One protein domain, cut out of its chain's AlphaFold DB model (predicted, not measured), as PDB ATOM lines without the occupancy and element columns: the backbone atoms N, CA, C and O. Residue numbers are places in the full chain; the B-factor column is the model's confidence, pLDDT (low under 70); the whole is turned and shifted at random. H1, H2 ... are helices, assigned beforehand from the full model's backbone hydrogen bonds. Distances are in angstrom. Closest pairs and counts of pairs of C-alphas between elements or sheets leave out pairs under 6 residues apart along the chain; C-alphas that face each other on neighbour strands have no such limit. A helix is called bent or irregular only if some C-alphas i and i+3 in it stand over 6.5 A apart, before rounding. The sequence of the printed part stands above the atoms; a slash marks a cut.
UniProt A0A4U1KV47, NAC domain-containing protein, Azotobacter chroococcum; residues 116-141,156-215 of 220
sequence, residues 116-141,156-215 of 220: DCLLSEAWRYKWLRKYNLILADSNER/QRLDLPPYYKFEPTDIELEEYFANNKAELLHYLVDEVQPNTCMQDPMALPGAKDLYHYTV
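This is residues 116 to 141 and 156 to 215 of the 220 residues of the protein "NAC domain-containing protein" of Azotobacter chroococcum (UniProt A0A4U1KV47). A sharply bent helix, H2, arches over one side of H1, which lies near the middle of the domain; the long unnamed stretch 190 to 206 runs back past the other side of H1 to a short last helix, H3, near the first turns of H1. The helices make a loose cluster rather than a bundle, and the unnamed stretch 156 to 169 reaches from H2 far out to one extreme of the domain. The printed part has 86 residues with three named helices, in the order H1, H2, H3, and no named strand. The class is all helix, with 44 residues in named elements. The whole is loose, with a radius of gyration of the C-alphas of 14.9 A, and elongated, spanning 54 by 31 by 20 A.

H2, residues 170 to 189, was assigned as one helix by its hydrogen bonds but is bent: C-alphas 179 and 182 are 8.5 A apart. Its arms are H2a, residues 170 to 179, and H2b, residues 182 to 189; their lines are only just about perpendicular, at 72 degrees. H2a touches H1, residues 116 to 130, with residues 123 to 127 of H1 alone; the closest C-alphas are those of Trp 127 and Leu 173, 6.0 A apart. These two run opposite ways at a steep tilt of 65 degrees. H2b is close to H1 but not clearly touching, the closest C-alphas being those of Arg 124 and Leu 184, 7.9 A apart; they run the same way at a shallow tilt of 28 degrees. H3, residues 207 to 215, is close to H1 but not clearly touching, with C-alphas Leu 118 and Ala 207 closest at 7.4 A. Their tilt of 67 degrees is steep, only just short of about perpendicular, and they run opposite ways. H3 is apart from both H2a and H2b. Residues 135 to 136 pair with residues 197 to 198, parallel. Every O i to N i+4 pair is within hydrogen-bond range in H1, H2a and H3; in H2b 1 of 4 is, beside 4 of 5 O i to N i+3 pairs.

H1 begins at C-alpha 116, (59.377, 19.800, 81.704), and measures 21.1 A from first to last C-alpha. H2a measures 14.4 A from C-alpha 170, at (65.154, 21.939, 62.853), to C-alpha 179, and H2b 10.9 A. H3 measures 12.4 A and ends at C-alpha 215, (51.089, 14.495, 74.496).

The two C-alphas farthest apart are those of Gln 156 and Val 192, at 54.0 A. Residues 142 to 155 are cut out, and C-alphas 141 and 156 are 32.4 A apart across the cut, which falls in the link from H1 to H2. The link from H2 to H3 is long, with 17 residues. The mean pLDDT of the printed part is 78.5; residues 136 to 141, 156 to 163 and 189 to 195 are under 70.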
ATOM      1  N   ASP A 116      58.700  18.549  82.068       90.19
ATOM      2  CA  ASP A 116      59.377  19.800  81.704       90.19
ATOM      3  C   ASP A 116      60.903  19.679  81.815       90.19
ATOM      4  O   ASP A 116      61.619  20.046  80.883       90.19
ATOM      5  N   CYS A 117      61.402  19.085  82.902       90.75
ATOM      6  CA  CYS A 117      62.829  18.817  83.067       90.75
ATOM      7  C   CYS A 117      63.345  17.825  82.015       90.75
ATOM      8  O   CYS A 117      64.357  18.090  81.371       90.75
ATOM      9  N   LEU A 118      62.632  16.708  81.815       91.56
ATOM     10  CA  LEU A 118      62.991  15.694  80.819       91.56
ATOM     11  C   LEU A 118      63.035  16.288  79.406       91.56
ATOM     12  O   LEU A 118      63.965  16.020  78.652       91.56
ATOM     13  N   LEU A 119      62.028  17.089  79.051       92.38
ATOM     14  CA  LEU A 119      61.951  17.751  77.757       92.38
ATOM     15  C   LEU A 119      63.106  18.722  77.584       92.38
ATOM     16  O   LEU A 119      63.778  18.643  76.567       92.38
ATOM     17  N   SER A 120      63.369  19.589  78.561       91.88
ATOM     18  CA  SER A 120      64.483  20.540  78.486       91.88
ATOM     19  C   SER A 120      65.821  19.834  78.231       91.88
ATOM     20  O   SER A 120      66.559  20.201  77.317       91.88
ATOM     21  N   GLU A 121      66.101  18.748  78.957       91.19
ATOM     22  CA  GLU A 121      67.306  17.944  78.735       91.19
ATOM     23  C   GLU A 121      67.316  17.270  77.358       91.19
ATOM     24  O   GLU A 121      68.365  17.207  76.715       91.19
ATOM     25  N   ALA A 122      66.171  16.757  76.896       92.69
ATOM     26  CA  ALA A 122      66.050  16.103  75.597       92.69
ATOM     27  C   ALA A 122      66.232  17.098  74.438       92.69
ATOM     28  O   ALA A 122      66.915  16.775  73.467       92.69
ATOM     29  N   TRP A 123      65.683  18.311  74.554       94.44
ATOM     30  CA  TRP A 123      65.906  19.422  73.624       94.44
ATOM     31  C   TRP A 123      67.391  19.772  73.546       94.44
ATOM     32  O   TRP A 123      67.963  19.772  72.453       94.44
ATOM     33  N   ARG A 124      68.039  19.956  74.704       91.88
ATOM     34  CA  ARG A 124      69.484  20.201  74.790       91.88
ATOM     35  C   ARG A 124      70.288  19.096  74.116       91.88
ATOM     36  O   ARG A 124      71.133  19.384  73.276       91.88
ATOM     37  N   TYR A 125      70.000  17.835  74.438       91.38
ATOM     38  CA  TYR A 125      70.675  16.680  73.845       91.38
ATOM     39  C   TYR A 125      70.537  16.653  72.318       91.38
ATOM     40  O   TYR A 125      71.533  16.496  71.616       91.38
ATOM     41  N   LYS A 126      69.320  16.832  71.781       92.44
ATOM     42  CA  LYS A 126      69.076  16.824  70.328       92.44
ATOM     43  C   LYS A 126      69.811  17.958  69.622       92.44
ATOM     44  O   LYS A 126      70.409  17.710  68.576       92.44
ATOM     45  N   TRP A 127      69.805  19.156  70.205       92.56
ATOM     46  CA  TRP A 127      70.536  20.299  69.668       92.56
ATOM     47  C   TRP A 127      72.048  20.032  69.667       92.56
ATOM     48  O   TRP A 127      72.665  20.044  68.607       92.56
ATOM     49  N   LEU A 128      72.638  19.662  70.809       88.50
ATOM     50  CA  LEU A 128      74.075  19.371  70.913       88.50
ATOM     51  C   LEU A 128      74.514  18.249  69.961       88.50
ATOM     52  O   LEU A 128      75.565  18.347  69.327       88.50
ATOM     53  N   ARG A 129      73.691  17.202  69.812       87.75
ATOM     54  CA  ARG A 129      73.941  16.100  68.874       87.75
ATOM     55  C   ARG A 129      73.932  16.573  67.419       87.75
ATOM     56  O   ARG A 129      74.769  16.122  66.648       87.75
ATOM     57  N   LYS A 130      73.011  17.466  67.039       87.88
ATOM     58  CA  LYS A 130      72.913  18.015  65.674       87.88
ATOM     59  C   LYS A 130      74.189  18.758  65.260       87.88
ATOM     60  O   LYS A 130      74.609  18.628  64.115       87.88
ATOM     61  N   TYR A 131      74.824  19.480  66.187       86.56
ATOM     62  CA  TYR A 131      76.070  20.223  65.937       86.56
ATOM     63  C   TYR A 131      77.342  19.454  66.329       86.56
ATOM     64  O   TYR A 131      78.421  20.035  66.331       86.56
ATOM     65  N   ASN A 132      77.246  18.151  66.626       83.81
ATOM     66  CA  ASN A 132      78.378  17.297  67.019       83.81
ATOM     67  C   ASN A 132      79.172  17.811  68.239       83.81
ATOM     68  O   ASN A 132      80.377  17.596  68.334       83.81
ATOM     69  N   LEU A 133      78.497  18.469  69.185       83.25
ATOM     70  CA  LEU A 133      79.113  19.053  70.387       83.25
ATOM     71  C   LEU A 133      79.212  18.065  71.562       83.25
ATOM     72  O   LEU A 133      79.763  18.385  72.611       83.25
ATOM     73  N   ILE A 134      78.653  16.866  71.402       82.50
ATOM     74  CA  ILE A 134      78.680  15.778  72.382       82.50
ATOM     75  C   ILE A 134      78.916  14.444  71.679       82.50
ATOM     76  O   ILE A 134      78.505  14.244  70.533       82.50
ATOM     77  N   LEU A 135      79.509  13.499  72.402       76.88
ATOM     78  CA  LEU A 135      79.492  12.093  72.024       76.88
ATOM     79  C   LEU A 135      78.243  11.439  72.619       76.88
ATOM     80  O   LEU A 135      77.938  11.618  73.800       76.88
ATOM     81  N   ALA A 136      77.517  10.672  71.805       69.94
ATOM     82  CA  ALA A 136      76.467   9.807  72.327       69.94
ATOM     83  C   ALA A 136      77.123   8.710  73.173       69.94
ATOM     84  O   ALA A 136      78.054   8.052  72.697       69.94
ATOM     85  N   ASP A 137      76.654   8.515  74.408       69.56
ATOM     86  CA  ASP A 137      77.152   7.428  75.251       69.56
ATOM     87  C   ASP A 137      76.942   6.082  74.548       69.56
ATOM     88  O   ASP A 137      75.815   5.644  74.319       69.56
ATOM     89  N   SER A 138      78.047   5.431  74.176       52.09
ATOM     90  CA  SER A 138      78.051   4.131  73.503       52.09
ATOM     91  C   SER A 138      77.659   2.986  74.438       52.09
ATOM     92  O   SER A 138      77.441   1.865  73.975       52.09
ATOM     93  N   ASN A 139      77.436   3.269  75.729       46.53
ATOM     94  CA  ASN A 139      76.631   2.425  76.607       46.53
ATOM     95  C   ASN A 139      75.122   2.537  76.316       46.53
ATOM     96  O   ASN A 139      74.295   2.354  77.211       46.53
ATOM     97  N   GLU A 140      74.742   2.600  75.038       45.22
ATOM     98  CA  GLU A 140      73.599   1.842  74.521       45.22
ATOM     99  C   GLU A 140      73.838   0.325  74.729       45.22
ATOM    100  O   GLU A 140      73.690  -0.499  73.822       45.22
ATOM    101  N   ARG A 141      74.208  -0.106  75.947       35.47
ATOM    102  CA  ARG A 141      73.958  -1.475  76.373       35.47
ATOM    103  C   ARG A 141      72.466  -1.612  76.230       35.47
ATOM    104  O   ARG A 141      71.716  -1.026  77.002       35.47
ATOM    105  N   GLN A 156      45.460  -8.744  64.087       39.78
ATOM    106  CA  GLN A 156      44.434  -7.871  64.679       39.78
ATOM    107  C   GLN A 156      45.138  -6.835  65.573       39.78
ATOM    108  O   GLN A 156      45.038  -6.819  66.798       39.78
ATOM    109  N   ARG A 157      45.953  -5.981  64.943       37.00
ATOM    110  CA  ARG A 157      46.652  -4.889  65.629       37.00
ATOM    111  C   ARG A 157      45.661  -3.779  65.976       37.00
ATOM    112  O   ARG A 157      44.974  -3.275  65.097       37.00
ATOM    113  N   LEU A 158      45.615  -3.405  67.254       44.97
ATOM    114  CA  LEU A 158      45.074  -2.132  67.732       44.97
ATOM    115  C   LEU A 158      45.693  -0.968  66.949       44.97
ATOM    116  O   LEU A 158      46.921  -0.890  66.847       44.97
ATOM    117  N   ASP A 159      44.860   0.005  66.575       44.34
ATOM    118  CA  ASP A 159      45.259   1.414  66.506       44.34
ATOM    119  C   ASP A 159      45.530   1.907  67.939       44.34
ATOM    120  O   ASP A 159      44.757   2.663  68.551       44.34
ATOM    121  N   LEU A 160      46.638   1.425  68.511       50.12
ATOM    122  CA  LEU A 160      47.284   2.098  69.629       50.12
ATOM    123  C   LEU A 160      47.470   3.565  69.219       50.12
ATOM    124  O   LEU A 160      47.662   3.837  68.027       50.12
ATOM    125  N   PRO A 161      47.393   4.522  70.163       50.31
ATOM    126  CA  PRO A 161      47.754   5.898  69.852       50.31
ATOM    127  C   PRO A 161      49.066   5.890  69.063       50.31
ATOM    128  O   PRO A 161      49.986   5.160  69.459       50.31
ATOM    129  N   PRO A 162      49.162   6.624  67.935       61.03
ATOM    130  CA  PRO A 162      50.415   6.690  67.209       61.03
ATOM    131  C   PRO A 162      51.482   7.047  68.229       61.03
ATOM    132  O   PRO A 162      51.318   7.973  69.025       61.03
ATOM    133  N   TYR A 163      52.520   6.224  68.302       67.69
ATOM    134  CA  TYR A 163      53.535   6.415  69.313       67.69
ATOM    135  C   TYR A 163      54.241   7.749  69.035       67.69
ATOM    136  O   TYR A 163      55.070   7.836  68.130       67.69
ATOM    137  N   TYR A 164      53.851   8.802  69.763       75.31
ATOM    138  CA  TYR A 164      54.470  10.125  69.679       75.31
ATOM    139  C   TYR A 164      55.935  10.023  70.068       75.31
ATOM    140  O   TYR A 164      56.287   9.904  71.242       75.31
ATOM    141  N   LYS A 165      56.792  10.063  69.053       81.69
ATOM    142  CA  LYS A 165      58.232  10.145  69.237       81.69
ATOM    143  C   LYS A 165      58.615  11.584  69.541       81.69
ATOM    144  O   LYS A 165      58.066  12.519  68.963       81.69
ATOM    145  N   PHE A 166      59.587  11.751  70.427       87.00
ATOM    146  CA  PHE A 166      60.255  13.031  70.596       87.00
ATOM    147  C   PHE A 166      61.290  13.214  69.476       87.00
ATOM    148  O   PHE A 166      62.446  12.790  69.582       87.00
ATOM    149  N   GLU A 167      60.834  13.796  68.371       88.38
ATOM    150  CA  GLU A 167      61.621  14.096  67.173       88.38
ATOM    151  C   GLU A 167      61.418  15.573  66.811       88.38
ATOM    152  O   GLU A 167      60.601  15.883  65.945       88.38
ATOM    153  N   PRO A 168      62.102  16.488  67.521       89.50
ATOM    154  CA  PRO A 168      61.985  17.911  67.249       89.50
ATOM    155  C   PRO A 168      62.511  18.259  65.857       89.50
ATOM    156  O   PRO A 168      63.516  17.706  65.399       89.50
ATOM    157  N   THR A 169      61.836  19.191  65.199       92.56
ATOM    158  CA  THR A 169      62.218  19.740  63.899       92.56
ATOM    159  C   THR A 169      63.401  20.696  64.019       92.56
ATOM    160  O   THR A 169      63.699  21.228  65.088       92.56
ATOM    161  N   ASP A 170      64.059  20.968  62.891       91.56
ATOM    162  CA  ASP A 170      65.154  21.939  62.853       91.56
ATOM    163  C   ASP A 170      64.718  23.332  63.307       91.56
ATOM    164  O   ASP A 170      65.470  23.990  64.016       91.56
ATOM    165  N   ILE A 171      63.502  23.755  62.952       94.31
ATOM    166  CA  ILE A 171      62.954  25.055  63.348       94.31
ATOM    167  C   ILE A 171      62.793  25.117  64.870       94.31
ATOM    168  O   ILE A 171      63.285  26.050  65.496       94.31
ATOM    169  N   GLU A 172      62.181  24.098  65.478       93.31
ATOM    170  CA  GLU A 172      61.998  24.067  66.933       93.31
ATOM    171  C   GLU A 172      63.341  24.000  67.684       93.31
ATOM    172  O   GLU A 172      63.477  24.549  68.776       93.31
ATOM    173  N   LEU A 173      64.360  23.354  67.104       93.62
ATOM    174  CA  LEU A 173      65.713  23.337  67.669       93.62
ATOM    175  C   LEU A 173      66.381  24.721  67.628       93.62
ATOM    176  O   LEU A 173      67.069  25.084  68.583       93.62
ATOM    177  N   GLU A 174      66.179  25.499  66.564       92.25
ATOM    178  CA  GLU A 174      66.670  26.884  66.488       92.25
ATOM    179  C   GLU A 174      65.925  27.804  67.464       92.25
ATOM    180  O   GLU A 174      66.542  28.632  68.138       92.25
ATOM    181  N   GLU A 175      64.609  27.635  67.608       93.44
ATOM    182  CA  GLU A 175      63.815  28.351  68.614       93.44
ATOM    183  C   GLU A 175      64.279  28.016  70.035       93.44
ATOM    184  O   GLU A 175      64.454  28.909  70.872       93.44
ATOM    185  N   TYR A 176      64.538  26.736  70.314       92.56
ATOM    186  CA  TYR A 176      65.123  26.307  71.579       92.56
ATOM    187  C   TYR A 176      66.480  26.981  71.821       92.56
ATOM    188  O   TYR A 176      66.714  27.491  72.920       92.56
ATOM    189  N   PHE A 177      67.346  27.059  70.806       90.88
ATOM    190  CA  PHE A 177      68.628  27.752  70.923       90.88
ATOM    191  C   PHE A 177      68.472  29.242  71.216       90.88
ATOM    192  O   PHE A 177      69.112  29.750  72.137       90.88
ATOM    193  N   ALA A 178      67.604  29.940  70.484       91.88
ATOM    194  CA  ALA A 178      67.365  31.367  70.684       91.88
ATOM    195  C   ALA A 178      66.947  31.678  72.132       91.88
ATOM    196  O   ALA A 178      67.426  32.651  72.718       91.88
ATOM    197  N   ASN A 179      66.127  30.808  72.728       92.19
ATOM    198  CA  ASN A 179      65.638  30.948  74.099       92.19
ATOM    199  C   ASN A 179      66.655  30.528  75.178       92.19
ATOM    200  O   ASN A 179      66.556  30.989  76.311       92.19
ATOM    201  N   ASN A 180      67.641  29.689  74.843       90.56
ATOM    202  CA  ASN A 180      68.605  29.114  75.798       90.56
ATOM    203  C   ASN A 180      70.064  29.451  75.450       90.56
ATOM    204  O   ASN A 180      71.002  28.779  75.879       90.56
ATOM    205  N   LYS A 181      70.271  30.522  74.675       86.88
ATOM    206  CA  LYS A 181      71.561  30.885  74.077       86.88
ATOM    207  C   LYS A 181      72.698  30.976  75.093       86.88
ATOM    208  O   LYS A 181      73.783  30.483  74.821       86.88
ATOM    209  N   ALA A 182      72.464  31.596  76.249       84.25
ATOM    210  CA  ALA A 182      73.491  31.752  77.279       84.25
ATOM    211  C   ALA A 182      74.003  30.400  77.807       84.25
ATOM    212  O   ALA A 182      75.209  30.227  77.943       84.25
ATOM    213  N   GLU A 183      73.107  29.435  78.039       81.12
ATOM    214  CA  GLU A 183      73.474  28.085  78.483       81.12
ATOM    215  C   GLU A 183      74.201  27.314  77.375       81.12
ATOM    216  O   GLU A 183      75.247  26.713  77.606       81.12
ATOM    217  N   LEU A 184      73.672  27.359  76.150       82.62
ATOM    218  CA  LEU A 184      74.195  26.572  75.031       82.62
ATOM    219  C   LEU A 184      75.529  27.103  74.495       82.62
ATOM    220  O   LEU A 184      76.338  26.323  73.999       82.62
ATOM    221  N   LEU A 185      75.794  28.405  74.636       80.31
ATOM    222  CA  LEU A 185      77.076  28.997  74.265       80.31
ATOM    223  C   LEU A 185      78.246  28.424  75.068       80.31
ATOM    224  O   LEU A 185      79.346  28.385  74.529       80.31
ATOM    225  N   HIS A 186      78.037  27.931  76.295       75.75
ATOM    226  CA  HIS A 186      79.104  27.255  77.041       75.75
ATOM    227  C   HIS A 186      79.664  26.060  76.261       75.75
ATOM    228  O   HIS A 186      80.875  25.934  76.133       75.75
ATOM    229  N   TYR A 187      78.801  25.273  75.616       72.25
ATOM    230  CA  TYR A 187      79.211  24.127  74.797       72.25
ATOM    231  C   TYR A 187      79.896  24.518  73.480       72.25
ATOM    232  O   TYR A 187      80.618  23.705  72.912       72.25
ATOM    233  N   LEU A 188      79.664  25.740  72.988       71.19
ATOM    234  CA  LEU A 188      80.332  26.287  71.800       71.19
ATOM    235  C   LEU A 188      81.688  26.921  72.139       71.19
ATOM    236  O   LEU A 188      82.600  26.906  71.324       71.19
ATOM    237  N   VAL A 189      81.831  27.498  73.333       63.75
ATOM    238  CA  VAL A 189      83.106  28.054  73.816       63.75
ATOM    239  C   VAL A 189      84.035  26.934  74.299       63.75
ATOM    240  O   VAL A 189      85.248  27.026  74.117       63.75
ATOM    241  N   ASP A 190      83.471  25.846  74.831       52.78
ATOM    242  CA  ASP A 190      84.186  24.641  75.270       52.78
ATOM    243  C   ASP A 190      84.619  23.716  74.107       52.78
ATOM    244  O   ASP A 190      84.851  22.524  74.324       52.78
ATOM    245  N   GLU A 191      84.826  24.254  72.892       47.25
ATOM    246  CA  GLU A 191      85.379  23.601  71.679       47.25
ATOM    247  C   GLU A 191      86.730  22.849  71.885       47.25
ATOM    248  O   GLU A 191      87.327  22.340  70.939       47.25
ATOM    249  N   VAL A 192      87.220  22.713  73.121       47.72
ATOM    250  CA  VAL A 192      88.470  22.036  73.495       47.72
ATOM    251  C   VAL A 192      88.258  20.686  74.209       47.72
ATOM    252  O   VAL A 192      89.234  19.958  74.394       47.72
ATOM    253  N   GLN A 193      87.037  20.265  74.572       51.31
ATOM    254  CA  GLN A 193      86.829  18.907  75.118       51.31
ATOM    255  C   GLN A 193      85.977  18.007  74.208       51.31
ATOM    256  O   GLN A 193      84.775  17.863  74.432       51.31
ATOM    257  N   PRO A 194      86.600  17.279  73.256       52.31
ATOM    258  CA  PRO A 194      85.944  16.264  72.418       52.31
ATOM    259  C   PRO A 194      85.425  15.028  73.186       52.31
ATOM    260  O   PRO A 194      85.141  14.000  72.581       52.31
ATOM    261  N   ASN A 195      85.293  15.104  74.514       58.53
ATOM    262  CA  ASN A 195      85.020  13.967  75.393       58.53
ATOM    263  C   ASN A 195      83.747  14.127  76.238       58.53
ATOM    264  O   ASN A 195      83.493  13.286  77.102       58.53
ATOM    265  N   THR A 196      82.936  15.170  76.017       71.25
ATOM    266  CA  THR A 196      81.657  15.300  76.727       71.25
ATOM    267  C   THR A 196      80.677  14.254  76.208       71.25
ATOM    268  O   THR A 196      80.061  14.393  75.152       71.25
ATOM    269  N   CYS A 197      80.570  13.171  76.966       77.31
ATOM    270  CA  CYS A 197      79.630  12.092  76.740       77.31
ATOM    271  C   CYS A 197      78.281  12.450  77.374       77.31
ATOM    272  O   CYS A 197      78.229  12.817  78.550       77.31
ATOM    273  N   MET A 198      77.191  12.344  76.614       83.94
ATOM    274  CA  MET A 198      75.840  12.568  77.129       83.94
ATOM    275  C   MET A 198      74.921  11.411  76.730       83.94
ATOM    276  O   MET A 198      74.874  10.994  75.572       83.94
ATOM    277  N   GLN A 199      74.171  10.904  77.706       86.12
ATOM    278  CA  GLN A 199      73.113   9.921  77.486       86.12
ATOM    279  C   GLN A 199      71.865  10.614  76.922       86.12
ATOM    280  O   GLN A 199      71.485  11.677  77.414       86.12
ATOM    281  N   ASP A 200      71.198  10.000  75.937       88.75
ATOM    282  CA  ASP A 200      69.891  10.469  75.456       88.75
ATOM    283  C   ASP A 200      68.865  10.418  76.608       88.75
ATOM    284  O   ASP A 200      68.547   9.322  77.085       88.75
ATOM    285  N   PRO A 201      68.298  11.556  77.054       89.62
ATOM    286  CA  PRO A 201      67.304  11.566  78.129       89.62
ATOM    287  C   PRO A 201      66.053  10.747  77.786       89.62
ATOM    288  O   PRO A 201      65.443  10.143  78.665       89.62
ATOM    289  N   MET A 202      65.697  10.647  76.501       89.75
ATOM    290  CA  MET A 202      64.578   9.826  76.031       89.75
ATOM    291  C   MET A 202      64.921   8.330  75.966       89.75
ATOM    292  O   MET A 202      64.038   7.511  75.711       89.75
ATOM    293  N   ALA A 203      66.174   7.930  76.193       87.75
ATOM    294  CA  ALA A 203      66.542   6.524  76.365       87.75
ATOM    295  C   ALA A 203      66.338   6.024  77.807       87.75
ATOM    296  O   ALA A 203      66.410   4.816  78.039       87.75
ATOM    297  N   LEU A 204      66.061   6.916  78.768       84.38
ATOM    298  CA  LEU A 204      65.782   6.532  80.151       84.38
ATOM    299  C   LEU A 204      64.483   5.700  80.250       84.38
ATOM    300  O   LEU A 204      63.521   5.965  79.519       84.38
ATOM    301  N   PRO A 205      64.417   4.702  81.157       84.06
ATOM    302  CA  PRO A 205      63.216   3.888  81.345       84.06
ATOM    303  C   PRO A 205      61.985   4.753  81.633       84.06
ATOM    304  O   PRO A 205      62.026   5.594  82.520       84.06
ATOM    305  N   GLY A 206      60.899   4.563  80.879       81.00
ATOM    306  CA  GLY A 206      59.639   5.294  81.071       81.00
ATOM    307  C   GLY A 206      59.610   6.738  80.547       81.00
ATOM    308  O   GLY A 206      58.526   7.301  80.430       81.00
ATOM    309  N   ALA A 207      60.740   7.340  80.148       87.19
ATOM    310  CA  ALA A 207      60.788   8.713  79.607       87.19
ATOM    311  C   ALA A 207      59.954   8.866  78.324       87.19
ATOM    312  O   ALA A 207      59.171   9.799  78.139       87.19
ATOM    313  N   LYS A 208      60.093   7.867  77.459       87.44
ATOM    314  CA  LYS A 208      59.358   7.690  76.212       87.44
ATOM    315  C   LYS A 208      57.848   7.570  76.412       87.44
ATOM    316  O   LYS A 208      57.085   8.186  75.672       87.44
ATOM    317  N   ASP A 209      57.434   6.796  77.409       85.50
ATOM    318  CA  ASP A 209      56.023   6.603  77.739       85.50
ATOM    319  C   ASP A 209      55.450   7.865  78.401       85.50
ATOM    320  O   ASP A 209      54.373   8.318  78.021       85.50
ATOM    321  N   LEU A 210      56.200   8.507  79.306       88.88
ATOM    322  CA  LEU A 210      55.832   9.790  79.915       88.88
ATOM    323  C   LEU A 210      55.497  10.839  78.846       88.88
ATOM    324  O   LEU A 210      54.442  11.475  78.913       88.88
ATOM    325  N   TYR A 211      56.387  11.014  77.864       90.44
ATOM    326  CA  TYR A 211      56.171  11.946  76.760       90.44
ATOM    327  C   TYR A 211      54.936  11.560  75.944       90.44
ATOM    328  O   TYR A 211      54.022  12.371  75.786       90.44
ATOM    329  N   HIS A 212      54.884  10.306  75.494       87.81
ATOM    330  CA  HIS A 212      53.801   9.781  74.675       87.81
ATOM    331  C   HIS A 212      52.422  10.011  75.305       87.81
ATOM    332  O   HIS A 212      51.561  10.656  74.702       87.81
ATOM    333  N   TYR A 213      52.221   9.527  76.533       87.94
ATOM    334  CA  TYR A 213      50.928   9.610  77.204       87.94
ATOM    335  C   TYR A 213      50.560  11.049  77.564       87.94
ATOM    336  O   TYR A 213      49.385  11.404  77.486       87.94
ATOM    337  N   THR A 214      51.530  11.909  77.898       89.44
ATOM    338  CA  THR A 214      51.226  13.326  78.152       89.44
ATOM    339  C   THR A 214      50.737  14.031  76.891       89.44
ATOM    340  O   THR A 214      49.708  14.706  76.929       89.44
ATOM    341  N   VAL A 215      51.455  13.873  75.776       88.44
ATOM    342  CA  VAL A 215      51.089  14.495  74.496       88.44
ATOM    343  C   VAL A 215      49.728  13.992  74.033       88.44
ATOM    344  O   VAL A 215      48.886  14.794  73.639       88.44
TER     345      VAL A 215